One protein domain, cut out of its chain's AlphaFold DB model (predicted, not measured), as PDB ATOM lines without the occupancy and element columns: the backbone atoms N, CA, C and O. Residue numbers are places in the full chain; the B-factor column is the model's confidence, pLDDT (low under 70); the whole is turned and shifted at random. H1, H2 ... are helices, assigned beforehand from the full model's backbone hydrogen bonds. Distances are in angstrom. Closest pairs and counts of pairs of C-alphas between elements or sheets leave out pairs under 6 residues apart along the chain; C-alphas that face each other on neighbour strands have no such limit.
ATOM      1  N   GLY A 266      24.691 232.149  21.326       80.12
ATOM      2  CA  GLY A 266      25.162 232.557  20.006       80.12
ATOM      3  C   GLY A 266      24.436 231.825  18.877       80.12
ATOM      4  O   GLY A 266      23.987 232.464  17.924       80.12
ATOM      5  N   THR A 267      24.269 230.507  18.992       79.19
ATOM      6  CA  THR A 267      23.511 229.707  18.014       79.19
ATOM      7  C   THR A 267      22.015 230.026  18.052       79.19
ATOM      8  O   THR A 267      21.399 230.148  16.992       79.19
ATOM      9  N   ILE A 268      21.434 230.256  19.238       80.50
ATOM     10  CA  ILE A 268      20.036 230.710  19.371       80.50
ATOM     11  C   ILE A 268      19.838 232.032  18.627       80.50
ATOM     12  O   ILE A 268      18.932 232.148  17.802       80.50
ATOM     13  N   MET A 269      20.717 233.009  18.862       80.56
ATOM     14  CA  MET A 269      20.666 234.305  18.188       80.56
ATOM     15  C   MET A 269      20.820 234.156  16.673       80.56
ATOM     16  O   MET A 269      20.019 234.719  15.939       80.56
ATOM     17  N   LYS A 270      21.784 233.363  16.182       78.00
ATOM     18  CA  LYS A 270      21.977 233.146  14.735       78.00
ATOM     19  C   LYS A 270      20.770 232.490  14.061       78.00
ATOM     20  O   LYS A 270      20.438 232.845  12.936       78.00
ATOM     21  N   GLY A 271      20.140 231.521  14.724       74.69
ATOM     22  CA  GLY A 271      19.009 230.780  14.162       74.69
ATOM     23  C   GLY A 271      17.667 231.510  14.266       74.69
ATOM     24  O   GLY A 271      16.752 231.203  13.505       74.69
ATOM     25  N   ARG A 272      17.520 232.445  15.216       76.12
ATOM     26  CA  ARG A 272      16.215 233.040  15.566       76.12
ATOM     27  C   ARG A 272      16.154 234.564  15.442       76.12
ATOM     28  O   ARG A 272      15.059 235.091  15.241       76.12
ATOM     29  N   LEU A 273      17.283 235.270  15.521       75.81
ATOM     30  CA  LEU A 273      17.362 236.721  15.338       75.81
ATOM     31  C   LEU A 273      17.945 237.055  13.953       75.81
ATOM     32  O   LEU A 273      18.852 236.364  13.484       75.81
ATOM     33  N   PRO A 274      17.448 238.104  13.276       65.81
ATOM     34  CA  PRO A 274      17.930 238.523  11.962       65.81
ATOM     35  C   PRO A 274      19.286 239.237  12.083       65.81
ATOM     36  O   PRO A 274      19.384 240.438  11.890       65.81
ATOM     37  N   MET A 275      20.339 238.491  12.421       67.44
ATOM     38  CA  MET A 275      21.697 239.024  12.601       67.44
ATOM     39  C   MET A 275      22.528 239.005  11.301       67.44
ATOM     40  O   MET A 275      23.721 239.303  11.322       67.44
ATOM     41  N   GLN A 276      21.935 238.591  10.173       55.88
ATOM     42  CA  GLN A 276      22.613 238.515   8.876       55.88
ATOM     43  C   GLN A 276      22.855 239.924   8.326       55.88
ATOM     44  O   GLN A 276      21.907 240.675   8.130       55.88
ATOM     45  N   GLY A 277      24.119 240.266   8.064       55.69
ATOM     46  CA  GLY A 277      24.515 241.575   7.529       55.69
ATOM     47  C   GLY A 277      24.953 242.596   8.581       55.69
ATOM     48  O   GLY A 277      25.435 243.661   8.206       55.69
ATOM     49  N   ILE A 278      24.858 242.260   9.873       57.53
ATOM     50  CA  ILE A 278      25.402 243.098  10.942       57.53
ATOM     51  C   ILE A 278      26.932 243.116  10.807       57.53
ATOM     52  O   ILE A 278      27.601 242.091  10.945       57.53
ATOM     53  N   VAL A 279      27.439 244.297  10.460       53.94
ATOM     54  CA  VAL A 279      28.802 244.608  10.008       53.94
ATOM     55  C   VAL A 279      29.889 244.064  10.949       53.94
ATOM     56  O   VAL A 279      29.717 244.033  12.167       53.94
ATOM     57  N   GLU A 280      31.062 243.745  10.386       62.19
ATOM     58  CA  GLU A 280      32.347 243.451  11.058       62.19
ATOM     59  C   GLU A 280      32.912 244.633  11.886       62.19
ATOM     60  O   GLU A 280      34.119 244.785  12.048       62.19
ATOM     61  N   ASN A 281      32.056 245.517  12.398       71.50
ATOM     62  CA  ASN A 281      32.461 246.625  13.243       71.50
ATOM     63  C   ASN A 281      32.629 246.119  14.679       71.50
ATOM     64  O   ASN A 281      31.694 245.573  15.273       71.50
ATOM     65  N   GLU A 282      33.809 246.352  15.247       70.19
ATOM     66  CA  GLU A 282      34.149 246.022  16.630       70.19
ATOM     67  C   GLU A 282      33.067 246.504  17.613       70.19
ATOM     68  O   GLU A 282      32.568 245.722  18.419       70.19
ATOM     69  N   ALA A 283      32.574 247.739  17.479       71.56
ATOM     70  CA  ALA A 283      31.548 248.301  18.360       71.56
ATOM     71  C   ALA A 283      30.225 247.511  18.363       71.56
ATOM     72  O   ALA A 283      29.505 247.514  19.370       71.56
ATOM     73  N   ILE A 284      29.900 246.842  17.253       76.25
ATOM     74  CA  ILE A 284      28.716 245.993  17.145       76.25
ATOM     75  C   ILE A 284      28.999 244.602  17.715       76.25
ATOM     76  O   ILE A 284      28.197 244.094  18.500       76.25
ATOM     77  N   GLN A 285      30.157 244.011  17.406       74.31
ATOM     78  CA  GLN A 285      30.575 242.726  17.983       74.31
ATOM     79  C   GLN A 285      30.562 242.763  19.517       74.31
ATOM     80  O   GLN A 285      30.085 241.826  20.163       74.31
ATOM     81  N   LEU A 286      31.002 243.883  20.095       73.62
ATOM     82  CA  LEU A 286      30.976 244.121  21.535       73.62
ATOM     83  C   LEU A 286      29.545 244.133  22.098       73.62
ATOM     84  O   LEU A 286      29.272 243.460  23.089       73.62
ATOM     85  N   ARG A 287      28.602 244.820  21.440       78.62
ATOM     86  CA  ARG A 287      27.186 244.839  21.859       78.62
ATOM     87  C   ARG A 287      26.516 243.480  21.714       78.62
ATOM     88  O   ARG A 287      25.749 243.083  22.584       78.62
ATOM     89  N   VAL A 288      26.843 242.733  20.661       80.19
ATOM     90  CA  VAL A 288      26.366 241.355  20.484       80.19
ATOM     91  C   VAL A 288      26.867 240.457  21.614       80.19
ATOM     92  O   VAL A 288      26.102 239.634  22.112       80.19
ATOM     93  N   ALA A 289      28.116 240.620  22.055       78.12
ATOM     94  CA  ALA A 289      28.644 239.870  23.189       78.12
ATOM     95  C   ALA A 289      27.888 240.178  24.492       78.12
ATOM     96  O   ALA A 289      27.492 239.254  25.201       78.12
ATOM     97  N   THR A 290      27.620 241.456  24.770       80.38
ATOM     98  CA  THR A 290      26.824 241.871  25.934       80.38
ATOM     99  C   THR A 290      25.396 241.338  25.854       80.38
ATOM    100  O   THR A 290      24.900 240.780  26.833       80.38
ATOM    101  N   LEU A 291      24.760 241.408  24.679       83.56
ATOM    102  CA  LEU A 291      23.427 240.843  24.453       83.56
ATOM    103  C   LEU A 291      23.391 239.328  24.692       83.56
ATOM    104  O   LEU A 291      22.423 238.833  25.256       83.56
ATOM    105  N   ARG A 292      24.440 238.576  24.327       85.19
ATOM    106  CA  ARG A 292      24.508 237.133  24.631       85.19
ATOM    107  C   ARG A 292      24.476 236.864  26.128       85.19
ATOM    108  O   ARG A 292      23.762 235.967  26.566       85.19
ATOM    109  N   VAL A 293      25.228 237.639  26.908       84.56
ATOM    110  CA  VAL A 293      25.263 237.482  28.367       84.56
ATOM    111  C   VAL A 293      23.909 237.833  28.980       84.56
ATOM    112  O   VAL A 293      23.366 237.041  29.748       84.56
ATOM    113  N   THR A 294      23.323 238.977  28.617       85.56
ATOM    114  CA  THR A 294      22.041 239.418  29.194       85.56
ATOM    115  C   THR A 294      20.869 238.543  28.751       85.56
ATOM    116  O   THR A 294      19.983 238.259  29.559       85.56
ATOM    117  N   LEU A 295      20.888 238.031  27.516       86.00
ATOM    118  CA  LEU A 295      19.926 237.037  27.044       86.00
ATOM    119  C   LEU A 295      20.102 235.699  27.776       86.00
ATOM    120  O   LEU A 295      19.107 235.116  28.196       86.00
ATOM    121  N   GLY A 296      21.336 235.231  27.993       86.44
ATOM    122  CA  GLY A 296      21.614 234.026  28.784       86.44
ATOM    123  C   GLY A 296      21.057 234.111  30.209       86.44
ATOM    124  O   GLY A 296      20.386 233.184  30.671       86.44
ATOM    125  N   LEU A 297      21.243 235.259  30.870       84.12
ATOM    126  CA  LEU A 297      20.668 235.553  32.189       84.12
ATOM    127  C   LEU A 297      19.135 235.566  32.171       84.12
ATOM    128  O   LEU A 297      18.501 234.926  33.013       84.12
ATOM    129  N   ALA A 298      18.529 236.239  31.189       83.50
ATOM    130  CA  ALA A 298      17.075 236.268  31.029       83.50
ATOM    131  C   ALA A 298      16.496 234.861  30.800       83.50
ATOM    132  O   ALA A 298      15.475 234.506  31.391       83.50
ATOM    133  N   LEU A 299      17.167 234.034  29.990       81.19
ATOM    134  CA  LEU A 299      16.776 232.642  29.767       81.19
ATOM    135  C   LEU A 299      16.873 231.814  31.053       81.19
ATOM    136  O   LEU A 299      15.943 231.065  31.352       81.19
ATOM    137  N   GLN A 300      17.944 231.961  31.843       79.00
ATOM    138  CA  GLN A 300      18.063 231.282  33.139       79.00
ATOM    139  C   GLN A 300      16.932 231.660  34.094       79.00
ATOM    140  O   GLN A 300      16.256 230.760  34.599       79.00
ATOM    141  N   LYS A 301      16.667 232.958  34.278       76.38
ATOM    142  CA  LYS A 301      15.634 233.418  35.217       76.38
ATOM    143  C   LYS A 301      14.243 232.918  34.864       76.38
ATOM    144  O   LYS A 301      13.494 232.460  35.719       76.38
ATOM    145  N   LEU A 302      13.894 232.969  33.583       71.50
ATOM    146  CA  LEU A 302      12.578 232.544  33.115       71.50
ATOM    147  C   LEU A 302      12.398 231.012  33.156       71.50
ATOM    148  O   LEU A 302      11.361 230.510  32.715       71.50
ATOM    149  N   LEU A 303      13.387 230.269  33.680       68.75
ATOM    150  CA  LEU A 303      13.469 228.807  33.654       68.75
ATOM    151  C   LEU A 303      13.427 228.266  32.216       68.75
ATOM    152  O   LEU A 303      12.874 227.204  31.932       68.75
ATOM    153  N   LEU A 304      14.016 229.038  31.301       63.47
ATOM    154  CA  LEU A 304      14.129 228.778  29.868       63.47
ATOM    155  C   LEU A 304      15.568 228.416  29.473       63.47
ATOM    156  O   LEU A 304      15.880 228.366  28.290       63.47
ATOM    157  N   ALA A 305      16.442 228.128  30.443       59.88
ATOM    158  CA  ALA A 305      17.810 227.655  30.208       59.88
ATOM    159  C   ALA A 305      17.888 226.210  29.688       59.88
ATOM    160  O   ALA A 305      18.969 225.628  29.628       59.88
ATOM    161  N   GLY A 306      16.750 225.616  29.330       65.44
ATOM    162  CA  GLY A 306      16.707 224.318  28.686       65.44
ATOM    163  C   GLY A 306      17.375 224.365  27.317       65.44
ATOM    164  O   GLY A 306      17.291 225.348  26.593       65.44
ATOM    165  N   LEU A 307      18.005 223.257  26.940       68.50
ATOM    166  CA  LEU A 307      18.670 223.101  25.642       68.50
ATOM    167  C   LEU A 307      17.679 223.028  24.467       68.50
ATOM    168  O   LEU A 307      18.087 223.109  23.311       68.50
ATOM    169  N   HIS A 308      16.389 222.894  24.782       69.06
ATOM    170  CA  HIS A 308      15.278 222.820  23.849       69.06
ATOM    171  C   HIS A 308      14.198 223.842  24.206       69.06
ATOM    172  O   HIS A 308      13.871 224.036  25.380       69.06
ATOM    173  N   PHE A 309      13.612 224.451  23.178       62.47
ATOM    174  CA  PHE A 309      12.713 225.591  23.303       62.47
ATOM    175  C   PHE A 309      11.363 225.249  22.659       62.47
ATOM    176  O   PHE A 309      11.286 225.111  21.444       62.47
ATOM    177  N   GLU A 310      10.316 225.145  23.476       57.62
ATOM    178  CA  GLU A 310       8.901 225.158  23.056       57.62
ATOM    179  C   GLU A 310       8.051 225.978  24.045       57.62
ATOM    180  O   GLU A 310       6.908 225.656  24.361       57.62
ATOM    181  N   SER A 311       8.628 227.021  24.652       61.41
ATOM    182  CA  SER A 311       7.826 227.907  25.500       61.41
ATOM    183  C   SER A 311       7.366 229.101  24.686       61.41
ATOM    184  O   SER A 311       8.200 229.860  24.198       61.41
ATOM    185  N   SER A 312       6.057 229.354  24.679       65.88
ATOM    186  CA  SER A 312       5.474 230.607  24.185       65.88
ATOM    187  C   SER A 312       6.144 231.854  24.777       65.88
ATOM    188  O   SER A 312       6.196 232.889  24.125       65.88
ATOM    189  N   LYS A 313       6.726 231.761  25.984       69.12
ATOM    190  CA  LYS A 313       7.507 232.841  26.606       69.12
ATOM    191  C   LYS A 313       8.852 233.093  25.919       69.12
ATOM    192  O   LYS A 313       9.266 234.244  25.831       69.12
ATOM    193  N   ILE A 314       9.527 232.037  25.456       70.69
ATOM    194  CA  ILE A 314      10.762 232.142  24.662       70.69
ATOM    195  C   ILE A 314      10.415 232.760  23.319       70.69
ATOM    196  O   ILE A 314      11.057 233.719  22.910       70.69
ATOM    197  N   ASP A 315       9.396 232.222  22.649       74.81
ATOM    198  CA  ASP A 315       9.007 232.701  21.326       74.81
ATOM    199  C   ASP A 315       8.569 234.159  21.387       74.81
ATOM    200  O   ASP A 315       8.967 234.945  20.536       74.81
ATOM    201  N   GLN A 316       7.833 234.547  22.433       80.31
ATOM    202  CA  GLN A 316       7.489 235.942  22.671       80.31
ATOM    203  C   GLN A 316       8.736 236.787  22.951       80.31
ATOM    204  O   GLN A 316       8.906 237.806  22.300       80.31
ATOM    205  N   LEU A 317       9.646 236.354  23.836       82.94
ATOM    206  CA  LEU A 317      10.905 237.066  24.093       82.94
ATOM    207  C   LEU A 317      11.710 237.279  22.803       82.94
ATOM    208  O   LEU A 317      12.129 238.392  22.518       82.94
ATOM    209  N   LEU A 318      11.917 236.226  22.014       82.31
ATOM    210  CA  LEU A 318      12.678 236.302  20.769       82.31
ATOM    211  C   LEU A 318      11.941 237.119  19.699       82.31
ATOM    212  O   LEU A 318      12.591 237.818  18.923       82.31
ATOM    213  N   LYS A 319      10.604 237.063  19.661       83.75
ATOM    214  CA  LYS A 319       9.770 237.896  18.787       83.75
ATOM    215  C   LYS A 319       9.872 239.371  19.165       83.75
ATOM    216  O   LYS A 319      10.065 240.178  18.264       83.75
ATOM    217  N   ASP A 320       9.799 239.700  20.454       85.06
ATOM    218  CA  ASP A 320       9.960 241.063  20.972       85.06
ATOM    219  C   ASP A 320      11.330 241.615  20.563       85.06
ATOM    220  O   ASP A 320      11.407 242.654  19.920       85.06
ATOM    221  N   LEU A 321      12.409 240.866  20.828       85.50
ATOM    222  CA  LEU A 321      13.770 241.272  20.455       85.50
ATOM    223  C   LEU A 321      13.928 241.443  18.938       85.50
ATOM    224  O   LEU A 321      14.561 242.388  18.472       85.50
ATOM    225  N   LYS A 322      13.337 240.544  18.145       84.56
ATOM    226  CA  LYS A 322      13.351 240.641  16.681       84.56
ATOM    227  C   LYS A 322      12.618 241.883  16.179       84.56
ATOM    228  O   LYS A 322      13.064 242.486  15.208       84.56
ATOM    229  N   GLU A 323      11.504 242.238  16.805       84.25
ATOM    230  CA  GLU A 323      10.729 243.425  16.455       84.25
ATOM    231  C   GLU A 323      11.472 244.707  16.858       84.25
ATOM    232  O   GLU A 323      11.580 245.630  16.055       84.25
ATOM    233  N   THR A 324      12.098 244.715  18.038       84.00
ATOM    234  CA  THR A 324      12.990 245.793  18.488       84.00
ATOM    235  C   THR A 324      14.140 246.027  17.507       84.00
ATOM    236  O   THR A 324      14.405 247.169  17.140       84.00
ATOM    237  N   LEU A 325      14.797 244.964  17.026       81.75
ATOM    238  CA  LEU A 325      15.870 245.083  16.028       81.75
ATOM    239  C   LEU A 325      15.379 245.633  14.682       81.75
ATOM    240  O   LEU A 325      16.106 246.369  14.030       81.75
ATOM    241  N   ARG A 326      14.157 245.288  14.258       81.38
ATOM    242  CA  ARG A 326      13.581 245.751  12.981       81.38
ATOM    243  C   ARG A 326      13.172 247.218  12.993       81.38
ATOM    244  O   ARG A 326      13.243 247.860  11.953       81.38
ATOM    245  N   ASN A 327      12.718 247.705  14.144       77.81
ATOM    246  CA  ASN A 327      12.151 249.044  14.290       77.81
ATOM    247  C   ASN A 327      13.174 250.092  14.748       77.81
ATOM    248  O   ASN A 327      12.813 251.254  14.918       77.81
ATOM    249  N   ALA A 328      14.425 249.699  14.984       75.31
ATOM    250  CA  ALA A 328      15.473 250.617  15.399       75.31
ATOM    251  C   ALA A 328      16.023 251.433  14.221       75.31
ATOM    252  O   ALA A 328      16.185 250.917  13.118       75.31
ATOM    253  N   ASP A 329      16.396 252.687  14.493       69.81
ATOM    254  CA  ASP A 329      16.986 253.593  13.497       69.81
ATOM    255  C   ASP A 329      18.326 253.067  12.943       69.81
ATOM    256  O   ASP A 329      18.738 253.415  11.837       69.81
ATOM    257  N   ASN A 330      19.028 252.235  13.723       78.94
ATOM    258  CA  ASN A 330      20.229 251.499  13.330       78.94
ATOM    259  C   ASN A 330      20.464 250.272  14.237       78.94
ATOM    260  O   ASN A 330      19.920 250.180  15.343       78.94
ATOM    261  N   ASP A 331      21.349 249.366  13.799       76.56
ATOM    262  CA  ASP A 331      21.701 248.134  14.525       76.56
ATOM    263  C   ASP A 331      22.204 248.395  15.953       76.56
ATOM    264  O   ASP A 331      21.917 247.628  16.871       76.56
ATOM    265  N   VAL A 332      22.953 249.480  16.164       76.94
ATOM    266  CA  VAL A 332      23.544 249.819  17.467       76.94
ATOM    267  C   VAL A 332      22.455 250.144  18.494       76.94
ATOM    268  O   VAL A 332      22.454 249.565  19.580       76.94
ATOM    269  N   GLN A 333      21.507 251.008  18.134       80.00
ATOM    270  CA  GLN A 333      20.375 251.390  18.978       80.00
ATOM    271  C   GLN A 333      19.423 250.211  19.212       80.00
ATOM    272  O   GLN A 333      18.952 250.010  20.332       80.00
ATOM    273  N   GLY A 334      19.191 249.383  18.187       82.00
ATOM    274  CA  GLY A 334      18.379 248.171  18.318       82.00
ATOM    275  C   GLY A 334      18.982 247.165  19.297       82.00
ATOM    276  O   GLY A 334      18.274 246.626  20.152       82.00
ATOM    277  N   LEU A 335      20.300 246.947  19.229       81.31
ATOM    278  CA  LEU A 335      21.020 246.084  20.167       81.31
ATOM    279  C   LEU A 335      20.996 246.640  21.594       81.31
ATOM    280  O   LEU A 335      20.820 245.873  22.538       81.31
ATOM    281  N   GLU A 336      21.137 247.954  21.767       82.12
ATOM    282  CA  GLU A 336      21.042 248.598  23.082       82.12
ATOM    283  C   GLU A 336      19.660 248.422  23.709       82.12
ATOM    284  O   GLU A 336      19.565 248.036  24.876       82.12
ATOM    285  N   GLN A 337      18.593 248.608  22.931       82.12
ATOM    286  CA  GLN A 337      17.231 248.382  23.406       82.12
ATOM    287  C   GLN A 337      17.004 246.905  23.770       82.12
ATOM    288  O   GLN A 337      16.479 246.607  24.842       82.12
ATOM    289  N   CYS A 338      17.495 245.970  22.950       84.50
ATOM    290  CA  CYS A 338      17.442 244.535  23.247       84.50
ATOM    291  C   CYS A 338      18.168 244.171  24.553       84.50
ATOM    292  O   CYS A 338      17.663 243.368  25.343       84.50
ATOM    293  N   ILE A 339      19.349 244.756  24.790       83.94
ATOM    294  CA  ILE A 339      20.115 244.571  26.029       83.94
ATOM    295  C   ILE A 339      19.301 245.072  27.223       83.94
ATOM    296  O   ILE A 339      19.187 244.358  28.219       83.94
ATOM    297  N   GLN A 340      18.709 246.265  27.121       83.06
ATOM    298  CA  GLN A 340      17.872 246.839  28.178       83.06
ATOM    299  C   GLN A 340      16.638 245.979  28.466       83.06
ATOM    300  O   GLN A 340      16.315 245.751  29.632       83.06
ATOM    301  N   ASP A 341      15.980 245.454  27.434       84.38
ATOM    302  CA  ASP A 341      14.798 244.603  27.585       84.38
ATOM    303  C   ASP A 341      15.146 243.261  28.244       84.38
ATOM    304  O   ASP A 341      14.432 242.810  29.143       84.38
ATOM    305  N   CYS A 342      16.273 242.642  27.869       84.00
ATOM    306  CA  CYS A 342      16.779 241.447  28.554       84.00
ATOM    307  C   CYS A 342      17.125 241.753  30.017       84.00
ATOM    308  O   CYS A 342      16.755 240.989  30.908       84.00
ATOM    309  N   ASN A 343      17.780 242.890  30.263       82.44
ATOM    310  CA  ASN A 343      18.157 243.353  31.596       82.44
ATOM    311  C   ASN A 343      16.950 243.538  32.520       82.44
ATOM    312  O   ASN A 343      16.967 243.023  33.636       82.44
ATOM    313  N   LYS A 344      15.880 244.191  32.054       82.19
ATOM    314  CA  LYS A 344      14.630 244.329  32.822       82.19
ATOM    315  C   LYS A 344      14.081 242.965  33.242       82.19
ATOM    316  O   LYS A 344      13.820 242.737  34.418       82.19
ATOM    317  N   LYS A 345      14.009 242.018  32.298       80.50
ATOM    318  CA  LYS A 345      13.455 240.679  32.553       80.50
ATOM    319  C   LYS A 345      14.217 239.918  33.633       80.50
ATOM    320  O   LYS A 345      13.582 239.201  34.402       80.50
ATOM    321  N   TRP A 346      15.547 240.043  33.704       75.38
ATOM    322  CA  TRP A 346      16.315 239.334  34.729       75.38
ATOM    323  C   TRP A 346      16.490 240.110  36.045       75.38
ATOM    324  O   TRP A 346      16.662 239.479  37.085       75.38
ATOM    325  N   MET A 347      16.354 241.438  36.053       74.44
ATOM    326  CA  MET A 347      16.533 242.256  37.264       74.44
ATOM    327  C   MET A 347      15.264 242.488  38.104       74.44
ATOM    328  O   MET A 347      15.405 242.879  39.257       74.44
ATOM    329  N   ASP A 348      14.059 242.212  37.590       60.66
ATOM    330  CA  ASP A 348      12.798 242.341  38.354       60.66
ATOM    331  C   ASP A 348      12.574 241.142  39.294       60.66
ATOM    332  O   ASP A 348      12.040 240.139  38.834       60.66
TER     333      ASP A 348
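What this domain is: This is residues 266 to 348 of the 596 residues of the protein "Hypothetical protein" of Symbiodinium sp. CCMP2456 (UniProt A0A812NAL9). What is the shape? H2, H4 and H3 make a triangular bundle, H3 and H4 as a hairpin, and short H1 crosses the gap between H2 and H3 opposite H4. What builds it? The printed part has 83 residues, 60 of them in four named helices, H1, H2, H3, H4 in order along the chain, with no named strand; the class is all helix. How large? Compact: radius of gyration of the C-alphas 12.1 A, spans 33 by 25 by 21 A.

Where its parts are: Where is the longest helix? H2, residues 282 to 301, runs 29.1 A from C-alpha 282 at (34.149, 246.022, 16.630). And the others? H4, residues 331 to 347, runs 24.0 A to C-alpha 347 at (16.533, 242.256, 37.264); H3 is residues 312 to 327, H1 266 to 272.

How they stand to each other: What touches H2? H4 does, the same way at 24 degrees, a shallow tilt; the closest C-alphas, Ala 298 and Trp 346, are 4.9 A apart. And H3? Its residues 321 to 327 alone touch H4, closest at the C-alphas of Leu 325 and Gly 334, 4.6 A. Are the backbones helical? Every O i to N i+4 pair is within hydrogen-bond range in H1, H3 and H4, and 15 of 16 in H2.

The domain as a whole: Is it cut? The printed part has no cut and no long link. Where is confidence low? Residues 274 to 280, 303 to 313, 329 and 348 have pLDDT under 70.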